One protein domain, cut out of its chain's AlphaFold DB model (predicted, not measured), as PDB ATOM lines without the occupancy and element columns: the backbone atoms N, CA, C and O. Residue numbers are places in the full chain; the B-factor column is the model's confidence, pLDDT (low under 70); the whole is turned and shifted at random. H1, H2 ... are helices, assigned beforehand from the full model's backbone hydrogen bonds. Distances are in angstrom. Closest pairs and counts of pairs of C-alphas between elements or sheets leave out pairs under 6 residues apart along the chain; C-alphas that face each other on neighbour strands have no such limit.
ATOM      1  N   LYS A   4     169.748 174.979 174.050       93.25
ATOM      2  CA  LYS A   4     170.075 173.779 173.262       93.25
ATOM      3  C   LYS A   4     171.278 173.996 172.346       93.25
ATOM      4  O   LYS A   4     171.998 173.041 172.067       93.25
ATOM      5  N   GLU A   5     171.504 175.215 171.865       94.19
ATOM      6  CA  GLU A   5     172.714 175.546 171.101       94.19
ATOM      7  C   GLU A   5     173.941 175.557 172.009       94.19
ATOM      8  O   GLU A   5     174.937 174.908 171.689       94.19
ATOM      9  N   LEU A   6     173.826 176.165 173.190       93.62
ATOM     10  CA  LEU A   6     174.889 176.157 174.188       93.62
ATOM     11  C   LEU A   6     175.266 174.727 174.611       93.62
ATOM     12  O   LEU A   6     176.440 174.406 174.766       93.62
ATOM     13  N   MET A   7     174.292 173.819 174.729       94.44
ATOM     14  CA  MET A   7     174.570 172.409 175.035       94.44
ATOM     15  C   MET A   7     175.451 171.751 173.969       94.44
ATOM     16  O   MET A   7     176.312 170.936 174.305       94.44
ATOM     17  N   LYS A   8     175.276 172.116 172.693       94.00
ATOM     18  CA  LYS A   8     176.114 171.603 171.602       94.00
ATOM     19  C   LYS A   8     177.550 172.108 171.711       94.00
ATOM     20  O   LYS A   8     178.458 171.318 171.475       94.00
ATOM     21  N   GLU A   9     177.768 173.363 172.113       93.25
ATOM     22  CA  GLU A   9     179.121 173.905 172.348       93.25
ATOM     23  C   GLU A   9     179.891 173.064 173.375       93.25
ATOM     24  O   GLU A   9     181.062 172.743 173.179       93.25
ATOM     25  N   TYR A  10     179.209 172.635 174.438       92.00
ATOM     26  CA  TYR A  10     179.772 171.789 175.492       92.00
ATOM     27  C   TYR A  10     179.784 170.292 175.151       92.00
ATOM     28  O   TYR A  10     180.225 169.472 175.962       92.00
ATOM     29  N   SER A  11     179.307 169.910 173.959       91.12
ATOM     30  CA  SER A  11     179.113 168.510 173.562       91.12
ATOM     31  C   SER A  11     178.301 167.720 174.602       91.12
ATOM     32  O   SER A  11     178.680 166.612 175.000       91.12
ATOM     33  N   PHE A  12     177.213 168.317 175.098       88.88
ATOM     34  CA  PHE A  12     176.280 167.690 176.028       88.88
ATOM     35  C   PHE A  12     175.169 166.936 175.321       88.88
ATOM     36  O   PHE A  12     174.578 167.407 174.350       88.88
ATOM     37  N   GLU A  13     174.823 165.799 175.910       91.94
ATOM     38  CA  GLU A  13     173.583 165.090 175.635       91.94
ATOM     39  C   GLU A  13     172.603 165.274 176.799       91.94
ATOM     40  O   GLU A  13     173.001 165.570 177.930       91.94
ATOM     41  N   LEU A  14     171.311 165.031 176.561       93.50
ATOM     42  CA  LEU A  14     170.292 165.050 177.622       93.50
ATOM     43  C   LEU A  14     170.658 164.129 178.793       93.50
ATOM     44  O   LEU A  14     170.395 164.449 179.949       93.50
ATOM     45  N   ASN A  15     171.324 163.008 178.511       93.94
ATOM     46  CA  ASN A  15     171.766 162.079 179.541       93.94
ATOM     47  C   ASN A  15     172.864 162.657 180.458       93.94
ATOM     48  O   ASN A  15     172.964 162.253 181.614       93.94
ATOM     49  N   ASP A  16     173.674 163.609 179.982       95.44
ATOM     50  CA  ASP A  16     174.662 164.298 180.825       95.44
ATOM     51  C   ASP A  16     173.970 165.236 181.821       95.44
ATOM     52  O   ASP A  16     174.310 165.244 183.006       95.44
ATOM     53  N   VAL A  17     172.945 165.960 181.359       96.06
ATOM     54  CA  VAL A  17     172.088 166.796 182.214       96.06
ATOM     55  C   VAL A  17     171.358 165.927 183.234       96.06
ATOM     56  O   VAL A  17     171.417 166.197 184.432       96.06
ATOM     57  N   ARG A  18     170.736 164.832 182.783       96.44
ATOM     58  CA  ARG A  18     170.031 163.887 183.655       96.44
ATOM     59  C   ARG A  18     170.948 163.321 184.738       96.44
ATOM     60  O   ARG A  18     170.563 163.274 185.902       96.44
ATOM     61  N   TRP A  19     172.170 162.931 184.379       95.56
ATOM     62  CA  TRP A  19     173.155 162.442 185.343       95.56
ATOM     63  C   TRP A  19     173.514 163.502 186.388       95.56
ATOM     64  O   TRP A  19     173.575 163.196 187.576       95.56
ATOM     65  N   TYR A  20     173.726 164.749 185.964       96.81
ATOM     66  CA  TYR A  20     173.996 165.861 186.872       96.81
ATOM     67  C   TYR A  20     172.856 166.102 187.865       96.81
ATOM     68  O   TYR A  20     173.099 166.171 189.070       96.81
ATOM     69  N   LEU A  21     171.616 166.144 187.381       97.62
ATOM     70  CA  LEU A  21     170.439 166.320 188.231       97.62
ATOM     71  C   LEU A  21     170.259 165.143 189.200       97.62
ATOM     72  O   LEU A  21     170.067 165.359 190.395       97.62
ATOM     73  N   ALA A  22     170.412 163.906 188.718       97.06
ATOM     74  CA  ALA A  22     170.356 162.707 189.555       97.06
ATOM     75  C   ALA A  22     171.435 162.716 190.646       97.06
ATOM     76  O   ALA A  22     171.158 162.369 191.792       97.06
ATOM     77  N   ASN A  23     172.658 163.135 190.309       96.81
ATOM     78  CA  ASN A  23     173.749 163.250 191.269       96.81
ATOM     79  C   ASN A  23     173.423 164.267 192.371       96.81
ATOM     80  O   ASN A  23     173.682 163.992 193.538       96.81
ATOM     81  N   ASN A  24     172.831 165.413 192.027       97.12
ATOM     82  CA  ASN A  24     172.420 166.406 193.023       97.12
ATOM     83  C   ASN A  24     171.329 165.852 193.950       97.12
ATOM     84  O   ASN A  24     171.468 165.947 195.166       97.12
ATOM     85  N   ILE A  25     170.312 165.185 193.397       97.38
ATOM     86  CA  ILE A  25     169.269 164.518 194.192       97.38
ATOM     87  C   ILE A  25     169.883 163.451 195.110       97.38
ATOM     88  O   ILE A  25     169.518 163.353 196.277       97.38
ATOM     89  N   ALA A  26     170.847 162.668 194.621       96.62
ATOM     90  CA  ALA A  26     171.528 161.664 195.432       96.62
ATOM     91  C   ALA A  26     172.296 162.290 196.609       96.62
ATOM     92  O   ALA A  26     172.245 161.758 197.717       96.62
ATOM     93  N   LEU A  27     172.971 163.424 196.390       96.19
ATOM     94  CA  LEU A  27     173.641 164.170 197.458       96.19
ATOM     95  C   LEU A  27     172.641 164.680 198.504       96.19
ATOM     96  O   LEU A  27     172.888 164.521 199.696       96.19
ATOM     97  N   GLU A  28     171.490 165.204 198.079       96.00
ATOM     98  CA  GLU A  28     170.416 165.610 198.995       96.00
ATOM     99  C   GLU A  28     169.874 164.423 199.807       96.00
ATOM    100  O   GLU A  28     169.710 164.531 201.022       96.00
ATOM    101  N   CYS A  29     169.662 163.260 199.179       96.00
ATOM    102  CA  CYS A  29     169.244 162.043 199.878       96.00
ATOM    103  C   CYS A  29     170.270 161.601 200.933       96.00
ATOM    104  O   CYS A  29     169.890 161.180 202.028       96.00
ATOM    105  N   ILE A  30     171.568 161.706 200.624       95.81
ATOM    106  CA  ILE A  30     172.646 161.423 201.580       95.81
ATOM    107  C   ILE A  30     172.580 162.408 202.752       95.81
ATOM    108  O   ILE A  30     172.671 161.981 203.902       95.81
ATOM    109  N   GLU A  31     172.370 163.702 202.504       95.38
ATOM    110  CA  GLU A  31     172.216 164.674 203.590       95.38
ATOM    111  C   GLU A  31     170.990 164.384 204.465       95.38
ATOM    112  O   GLU A  31     171.112 164.382 205.693       95.38
ATOM    113  N   MET A  32     169.839 164.072 203.858       95.31
ATOM    114  CA  MET A  32     168.611 163.689 204.568       95.31
ATOM    115  C   MET A  32     168.788 162.416 205.397       95.31
ATOM    116  O   MET A  32     168.183 162.296 206.458       95.31
ATOM    117  N   SER A  33     169.636 161.479 204.958       92.94
ATOM    118  CA  SER A  33     169.892 160.233 205.695       92.94
ATOM    119  C   SER A  33     170.516 160.451 207.081       92.94
ATOM    120  O   SER A  33     170.431 159.571 207.935       92.94
ATOM    121  N   ASN A  34     171.091 161.632 207.335       91.25
ATOM    122  CA  ASN A  34     171.642 162.007 208.640       91.25
ATOM    123  C   ASN A  34     170.578 162.498 209.637       91.25
ATOM    124  O   ASN A  34     170.912 162.801 210.785       91.25
ATOM    125  N   ARG A  35     169.316 162.628 209.215       91.12
ATOM    126  CA  ARG A  35     168.195 163.090 210.038       91.12
ATOM    127  C   ARG A  35     167.169 161.973 210.158       91.12
ATOM    128  O   ARG A  35     166.884 161.264 209.196       91.12
ATOM    129  N   GLU A  36     166.627 161.797 211.358       83.81
ATOM    130  CA  GLU A  36     165.661 160.733 211.611       83.81
ATOM    131  C   GLU A  36     164.410 160.932 210.737       83.81
ATOM    132  O   GLU A  36     163.794 161.991 210.764       83.81
ATOM    133  N   ASN A  37     164.029 159.908 209.968       90.69
ATOM    134  CA  ASN A  37     162.816 159.839 209.137       90.69
ATOM    135  C   ASN A  37     162.700 160.793 207.928       90.69
ATOM    136  O   ASN A  37     161.789 160.583 207.122       90.69
ATOM    137  N   ASP A  38     163.593 161.766 207.730       93.75
ATOM    138  CA  ASP A  38     163.511 162.720 206.606       93.75
ATOM    139  C   ASP A  38     163.582 162.012 205.244       93.75
ATOM    140  O   ASP A  38     162.704 162.194 204.398       93.75
ATOM    141  N   LEU A  39     164.577 161.136 205.047       95.56
ATOM    142  CA  LEU A  39     164.727 160.392 203.790       95.56
ATOM    143  C   LEU A  39     163.531 159.460 203.534       95.56
ATOM    144  O   LEU A  39     163.009 159.402 202.421       95.56
ATOM    145  N   THR A  40     163.065 158.755 204.565       96.06
ATOM    146  CA  THR A  40     161.898 157.866 204.465       96.06
ATOM    147  C   THR A  40     160.639 158.648 204.092       96.06
ATOM    148  O   THR A  40     159.863 158.202 203.247       96.06
ATOM    149  N   SER A  41     160.444 159.831 204.679       96.50
ATOM    150  CA  SER A  41     159.308 160.709 204.378       96.50
ATOM    151  C   SER A  41     159.377 161.240 202.946       96.50
ATOM    152  O   SER A  41     158.380 161.194 202.235       96.50
ATOM    153  N   PHE A  42     160.560 161.665 202.496       96.44
ATOM    154  CA  PHE A  42     160.799 162.136 201.128       96.44
ATOM    155  C   PHE A  42     160.531 161.060 200.061       96.44
ATOM    156  O   PHE A  42     159.973 161.353 199.005       96.44
ATOM    157  N   ILE A  43     160.899 159.805 200.334       95.50
ATOM    158  CA  ILE A  43     160.635 158.684 199.421       95.50
ATOM    159  C   ILE A  43     159.149 158.308 199.441       95.50
ATOM    160  O   ILE A  43     158.531 158.166 198.389       95.50
ATOM    161  N   SER A  44     158.567 158.140 200.631       96.62
ATOM    162  CA  SER A  44     157.187 157.651 200.780       96.62
ATOM    163  C   SER A  44     156.118 158.656 200.351       96.62
ATOM    164  O   SER A  44     155.018 158.241 199.992       96.62
ATOM    165  N   SER A  45     156.427 159.955 200.340       97.44
ATOM    166  CA  SER A  45     155.510 160.990 199.854       97.44
ATOM    167  C   SER A  45     155.336 160.997 198.330       97.44
ATOM    168  O   SER A  45     154.422 161.655 197.837       97.44
ATOM    169  N   GLY A  46     156.200 160.299 197.581       97.31
ATOM    170  CA  GLY A  46     156.250 160.362 196.115       97.31
ATOM    171  C   GLY A  46     157.009 161.578 195.565       97.31
ATOM    172  O   GLY A  46     157.130 161.725 194.349       97.31
ATOM    173  N   GLU A  47     157.571 162.428 196.431       96.75
ATOM    174  CA  GLU A  47     158.306 163.634 196.022       96.75
ATOM    175  C   GLU A  47     159.530 163.290 195.157       96.75
ATOM    176  O   GLU A  47     159.793 163.950 194.150       96.75
ATOM    177  N   LEU A  48     160.259 162.218 195.497       96.50
ATOM    178  CA  LEU A  48     161.391 161.755 194.692       96.50
ATOM    179  C   LEU A  48     160.971 161.427 193.251       96.50
ATOM    180  O   LEU A  48     161.629 161.874 192.313       96.50
ATOM    181  N   GLU A  49     159.877 160.681 193.072       96.75
ATOM    182  CA  GLU A  49     159.356 160.311 191.751       96.75
ATOM    183  C   GLU A  49     158.984 161.559 190.940       96.75
ATOM    184  O   GLU A  49     159.422 161.719 189.797       96.75
ATOM    185  N   ALA A  50     158.254 162.491 191.558       96.62
ATOM    186  CA  ALA A  50     157.859 163.745 190.925       96.62
ATOM    187  C   ALA A  50     159.071 164.581 190.477       96.62
ATOM    188  O   ALA A  50     159.061 165.181 189.391       96.62
ATOM    189  N   ARG A  51     160.142 164.599 191.282       96.19
ATOM    190  CA  ARG A  51     161.379 165.327 190.978       96.19
ATOM    191  C   ARG A  51     162.181 164.704 189.844       96.19
ATOM    192  O   ARG A  51     162.725 165.465 189.050       96.19
ATOM    193  N   VAL A  52     162.241 163.376 189.739       96.44
ATOM    194  CA  VAL A  52     163.013 162.706 188.673       96.44
ATOM    195  C   VAL A  52     162.254 162.607 187.349       96.44
ATOM    196  O   VAL A  52     162.878 162.499 186.294       96.44
ATOM    197  N   TYR A  53     160.921 162.676 187.379       95.75
ATOM    198  CA  TYR A  53     160.090 162.613 186.179       95.75
ATOM    199  C   TYR A  53     160.356 163.794 185.228       95.75
ATOM    200  O   TYR A  53     160.175 164.949 185.611       95.75
ATOM    201  N   ASN A  54     160.778 163.514 183.988       95.88
ATOM    202  CA  ASN A  54     161.123 164.501 182.945       95.88
ATOM    203  C   ASN A  54     162.057 165.633 183.419       95.88
ATOM    204  O   ASN A  54     161.974 166.770 182.952       95.88
ATOM    205  N   MET A  55     162.937 165.348 184.382       96.88
ATOM    206  CA  MET A  55     163.702 166.389 185.068       96.88
ATOM    207  C   MET A  55     164.658 167.156 184.150       96.88
ATOM    208  O   MET A  55     164.811 168.360 184.320       96.88
ATOM    209  N   GLU A  56     165.279 166.492 183.172       96.94
ATOM    210  CA  GLU A  56     166.193 167.152 182.239       96.94
ATOM    211  C   GLU A  56     165.474 168.102 181.280       96.94
ATOM    212  O   GLU A  56     166.004 169.166 180.976       96.94
ATOM    213  N   GLU A  57     164.269 167.741 180.828       95.81
ATOM    214  CA  GLU A  57     163.481 168.576 179.921       95.81
ATOM    215  C   GLU A  57     162.999 169.825 180.656       95.81
ATOM    216  O   GLU A  57     163.276 170.933 180.198       95.81
ATOM    217  N   ARG A  58     162.413 169.650 181.852       97.44
ATOM    218  CA  ARG A  58     162.002 170.770 182.715       97.44
ATOM    219  C   ARG A  58     163.166 171.699 183.031       97.44
ATOM    220  O   ARG A  58     163.042 172.905 182.892       97.44
ATOM    221  N   PHE A  59     164.323 171.145 183.384       97.56
ATOM    222  CA  PHE A  59     165.509 171.943 183.684       97.56
ATOM    223  C   PHE A  59     165.963 172.799 182.493       97.56
ATOM    224  O   PHE A  59     166.316 173.964 182.663       97.56
ATOM    225  N   ILE A  60     165.955 172.242 181.279       96.69
ATOM    226  CA  ILE A  60     166.332 172.985 180.067       96.69
ATOM    227  C   ILE A  60     165.299 174.073 179.752       96.69
ATOM    228  O   ILE A  60     165.686 175.181 179.381       96.69
ATOM    229  N   GLU A  61     164.010 173.769 179.901       97.19
ATOM    230  CA  GLU A  61     162.919 174.733 179.724       97.19
ATOM    231  C   GLU A  61     163.006 175.880 180.736       97.19
ATOM    232  O   GLU A  61     162.922 177.043 180.344       97.19
ATOM    233  N   ASP A  62     163.275 175.574 182.005       97.38
ATOM    234  CA  ASP A  62     163.437 176.563 183.070       97.38
ATOM    235  C   ASP A  62     164.635 177.486 182.804       97.38
ATOM    236  O   ASP A  62     164.526 178.707 182.934       97.38
ATOM    237  N   LEU A  63     165.781 176.936 182.381       96.62
ATOM    238  CA  LEU A  63     166.942 177.749 182.002       96.62
ATOM    239  C   LEU A  63     166.644 178.650 180.800       96.62
ATOM    240  O   LEU A  63     167.103 179.796 180.763       96.62
ATOM    241  N   GLN A  64     165.878 178.153 179.826       97.25
ATOM    242  CA  GLN A  64     165.475 178.939 178.665       97.25
ATOM    243  C   GLN A  64     164.543 180.082 179.087       97.25
ATOM    244  O   GLN A  64     164.807 181.226 178.727       97.25
ATOM    245  N   ASP A  65     163.528 179.814 179.915       97.81
ATOM    246  CA  ASP A  65     162.596 180.833 180.419       97.81
ATOM    247  C   ASP A  65     163.310 181.905 181.262       97.81
ATOM    248  O   ASP A  65     163.051 183.102 181.113       97.81
ATOM    249  N   LEU A  66     164.263 181.507 182.113       96.69
ATOM    250  CA  LEU A  66     165.078 182.447 182.888       96.69
ATOM    251  C   LEU A  66     165.950 183.335 181.992       96.69
ATOM    252  O   LEU A  66     166.053 184.540 182.254       96.69
ATOM    253  N   SER A  67     166.544 182.763 180.941       96.06
ATOM    254  CA  SER A  67     167.325 183.517 179.956       96.06
ATOM    255  C   SER A  67     166.441 184.487 179.170       96.06
ATOM    256  O   SER A  67     166.757 185.674 179.085       96.06
ATOM    257  N   ASP A  68     165.300 184.019 178.665       96.62
ATOM    258  CA  ASP A  68     164.379 184.813 177.844       96.62
ATOM    259  C   ASP A  68     163.773 185.986 178.626       96.62
ATOM    260  O   ASP A  68     163.530 187.060 178.075       96.62
ATOM    261  N   ARG A  69     163.585 185.818 179.941       96.19
ATOM    262  CA  ARG A  69     163.109 186.874 180.848       96.19
ATOM    263  C   ARG A  69     164.220 187.785 181.379       96.19
ATOM    264  O   ARG A  69     163.931 188.611 182.246       96.19
ATOM    265  N   ASN A  70     165.463 187.645 180.907       93.56
ATOM    266  CA  ASN A  70     166.651 188.348 181.415       93.56
ATOM    267  C   ASN A  70     166.827 188.229 182.942       93.56
ATOM    268  O   ASN A  70     167.326 189.143 183.597       93.56
ATOM    269  N   ARG A  71     166.379 187.112 183.529       94.44
ATOM    270  CA  ARG A  71     166.551 186.813 184.962       94.44
ATOM    271  C   ARG A  71     167.860 186.092 185.248       94.44
ATOM    272  O   ARG A  71     168.265 186.010 186.403       94.44
ATOM    273  N   MET A  72     168.485 185.563 184.209       93.88
ATOM    274  CA  MET A  72     169.778 184.913 184.263       93.88
ATOM    275  C   MET A  72     170.543 185.266 182.993       93.88
ATOM    276  O   MET A  72     169.998 185.156 181.892       93.88
ATOM    277  N   ASP A  73     171.783 185.719 183.151       94.38
ATOM    278  CA  ASP A  73     172.639 186.012 182.011       94.38
ATOM    279  C   ASP A  73     173.357 184.751 181.504       94.38
ATOM    280  O   ASP A  73     173.320 183.673 182.105       94.38
ATOM    281  N   GLU A  74     174.003 184.882 180.348       94.56
ATOM    282  CA  GLU A  74     174.759 183.790 179.736       94.56
ATOM    283  C   GLU A  74     175.913 183.299 180.622       94.56
ATOM    284  O   GLU A  74     176.208 182.103 180.615       94.56
ATOM    285  N   SER A  75     176.542 184.175 181.412       95.31
ATOM    286  CA  SER A  75     177.657 183.780 182.276       95.31
ATOM    287  C   SER A  75     177.186 182.824 183.364       95.31
ATOM    288  O   SER A  75     177.801 181.777 183.566       95.31
ATOM    289  N   ASN A  76     176.059 183.127 184.014       95.88
ATOM    290  CA  ASN A  76     175.477 182.249 185.028       95.88
ATOM    291  C   ASN A  76     175.126 180.868 184.454       95.88
ATOM    292  O   ASN A  76     175.362 179.840 185.089       95.88
ATOM    293  N   ILE A  77     174.584 180.830 183.236       95.38
ATOM    294  CA  ILE A  77     174.219 179.572 182.572       95.38
ATOM    295  C   ILE A  77     175.477 178.777 182.205       95.38
ATOM    296  O   ILE A  77     175.523 177.560 182.407       95.38
ATOM    297  N   ARG A  78     176.532 179.448 181.729       95.81
ATOM    298  CA  ARG A  78     177.824 178.809 181.451       95.81
ATOM    299  C   ARG A  78     178.468 178.234 182.713       95.81
ATOM    300  O   ARG A  78     179.049 177.154 182.635       95.81
ATOM    301  N   ASP A  79     178.304 178.857 183.878       96.56
ATOM    302  CA  ASP A  79     178.776 178.297 185.154       96.56
ATOM    303  C   ASP A  79     178.058 176.988 185.514       96.56
ATOM    304  O   ASP A  79     178.694 175.999 185.892       96.56
ATOM    305  N   ILE A  80     176.738 176.939 185.324       96.00
ATOM    306  CA  ILE A  80     175.951 175.708 185.489       96.00
ATOM    307  C   ILE A  80     176.462 174.623 184.531       96.00
ATOM    308  O   ILE A  80     176.668 173.474 184.929       96.00
ATOM    309  N   PHE A  81     176.732 174.984 183.279       95.88
ATOM    310  CA  PHE A  81     177.223 174.049 182.271       95.88
ATOM    311  C   PHE A  81     178.635 173.559 182.605       95.88
ATOM    312  O   PHE A  81     178.907 172.365 182.516       95.88
ATOM    313  N   ASN A  82     179.517 174.419 183.111       95.44
ATOM    314  CA  ASN A  82     180.839 174.017 183.594       95.44
ATOM    315  C   ASN A  82     180.751 172.964 184.719       95.44
ATOM    316  O   ASN A  82     181.567 172.035 184.762       95.44
ATOM    317  N   ASN A  83     179.739 173.047 185.590       95.12
ATOM    318  CA  ASN A  83     179.491 172.036 186.623       95.12
ATOM    319  C   ASN A  83     179.046 170.694 186.022       95.12
ATOM    320  O   ASN A  83     179.588 169.648 186.395       95.12
ATOM    321  N   ILE A  84     178.125 170.718 185.052       95.94
ATOM    322  CA  ILE A  84     177.691 169.518 184.314       95.94
ATOM    323  C   ILE A  84     178.896 168.867 183.617       95.94
ATOM    324  O   ILE A  84     179.130 167.664 183.764       95.94
ATOM    325  N   TYR A  85     179.714 169.662 182.923       94.06
ATOM    326  CA  TYR A  85     180.909 169.188 182.224       94.06
ATOM    327  C   TYR A  85     181.916 168.547 183.180       94.06
ATOM    328  O   TYR A  85     182.406 167.442 182.938       94.06
ATOM    329  N   SER A  86     182.180 169.198 184.312       93.31
ATOM    330  CA  SER A  86     183.086 168.675 185.336       93.31
ATOM    331  C   SER A  86     182.622 167.322 185.872       93.31
ATOM    332  O   SER A  86     183.437 166.420 186.079       93.31
ATOM    333  N   LEU A  87     181.313 167.147 186.071       93.69
ATOM    334  CA  LEU A  87     180.758 165.879 186.530       93.69
ATOM    335  C   LEU A  87     180.810 164.794 185.443       93.69
ATOM    336  O   LEU A  87     181.190 163.660 185.742       93.69
ATOM    337  N   LYS A  88     180.529 165.140 184.179       92.56
ATOM    338  CA  LYS A  88     180.705 164.245 183.021       92.56
ATOM    339  C   LYS A  88     182.136 163.706 182.943       92.56
ATOM    340  O   LYS A  88     182.335 162.502 182.788       92.56
ATOM    341  N   LEU A  89     183.135 164.574 183.115       91.75
ATOM    342  CA  LEU A  89     184.543 164.168 183.124       91.75
ATOM    343  C   LEU A  89     184.885 163.227 184.285       91.75
ATOM    344  O   LEU A  89     185.689 162.317 184.102       91.75
ATOM    345  N   LYS A  90     184.299 163.432 185.471       90.88
ATOM    346  CA  LYS A  90     184.491 162.527 186.617       90.88
ATOM    347  C   LYS A  90     183.885 161.150 186.353       90.88
ATOM    348  O   LYS A  90     184.524 160.157 186.676       90.88
ATOM    349  N   ARG A  91     182.700 161.089 185.737       88.00
ATOM    350  CA  ARG A  91     182.037 159.825 185.379       88.00
ATOM    351  C   ARG A  91     182.902 158.978 184.449       88.00
ATOM    352  O   ARG A  91     183.085 157.805 184.718       88.00
ATOM    353  N   ASN A  92     183.465 159.580 183.402       76.75
ATOM    354  CA  ASN A  92     184.235 158.860 182.380       76.75
ATOM    355  C   ASN A  92     185.638 158.409 182.838       76.75
ATOM    356  O   ASN A  92     186.360 157.792 182.058       76.75
ATOM    357  N   LYS A  93     186.064 158.773 184.054       67.00
ATOM    358  CA  LYS A  93     187.331 158.319 184.653       67.00
ATOM    359  C   LYS A  93     187.182 157.039 185.481       67.00
ATOM    360  O   LYS A  93     188.206 156.473 185.857       67.00
TER     361      LYS A  93
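AT A GLANCE: This is residues 4 to 93 of the 94 residues of an uncharacterized protein of Thiospirochaeta perfilievii (UniProt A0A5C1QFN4). The model is a loose L: the long helix H2 makes one limb, with H3 at its far end and H4 folding back beside it, while H5 and H6, about perpendicular to H2, make the other. H5 runs outward and H6 returns, with the small helix H1 across the gap between them. The 90 printed residues hold six named helices, H1 to H6 in order, and no named strand: all helix. The whole is only just loose, close to compact, with a radius of gyration of the C-alphas of 14.9 A and spans of 42 by 36 by 20 A.

HOW THE PARTS SIT: H1, residues 4 to 9, is close but not clearly touching H6, residues 74 to 91; the closest C-alphas, Met 7 and Phe 81, are 7.9 A apart. The hub is H2, residues 14 to 32. It touches H3, residues 38 to 44, only at the corner, and only just, with 3 pairs of C-alphas within 8 A; the closest C-alphas, Met 32 and Leu 39, are 5.2 A apart. H4, residues 47 to 52, is close but not clearly touching H2, at a shallow tilt of 25 degrees, opposite ways; the closest C-alphas, Ala 22 and Val 52, are 7.4 A apart. Residues 55 to 56 of H5, residues 55 to 68, touch H2; the closest C-alphas are Arg 18 and Glu 56, 5.2 A. Residues 84 to 88 of H6 touch H2; the closest C-alphas are Tyr 20 and Ile 84, 5.8 A. In each helix every O i to N i+4 pair is within hydrogen-bond range.

IN THESE COORDINATES: H1 begins at C-alpha 4 (170.075, 173.779, 173.262). H2 is 27.0 A long, H5 19.8 A and H6 25.7 A; H6 ends at C-alpha 91 (182.037, 159.825, 185.379).

THE WHOLE: The C-alphas farthest apart, Glu 5 and Glu 36, are 43.7 A apart. The printed part has no cut, the five links are tight, and residue 93 alone has pLDDT under 70.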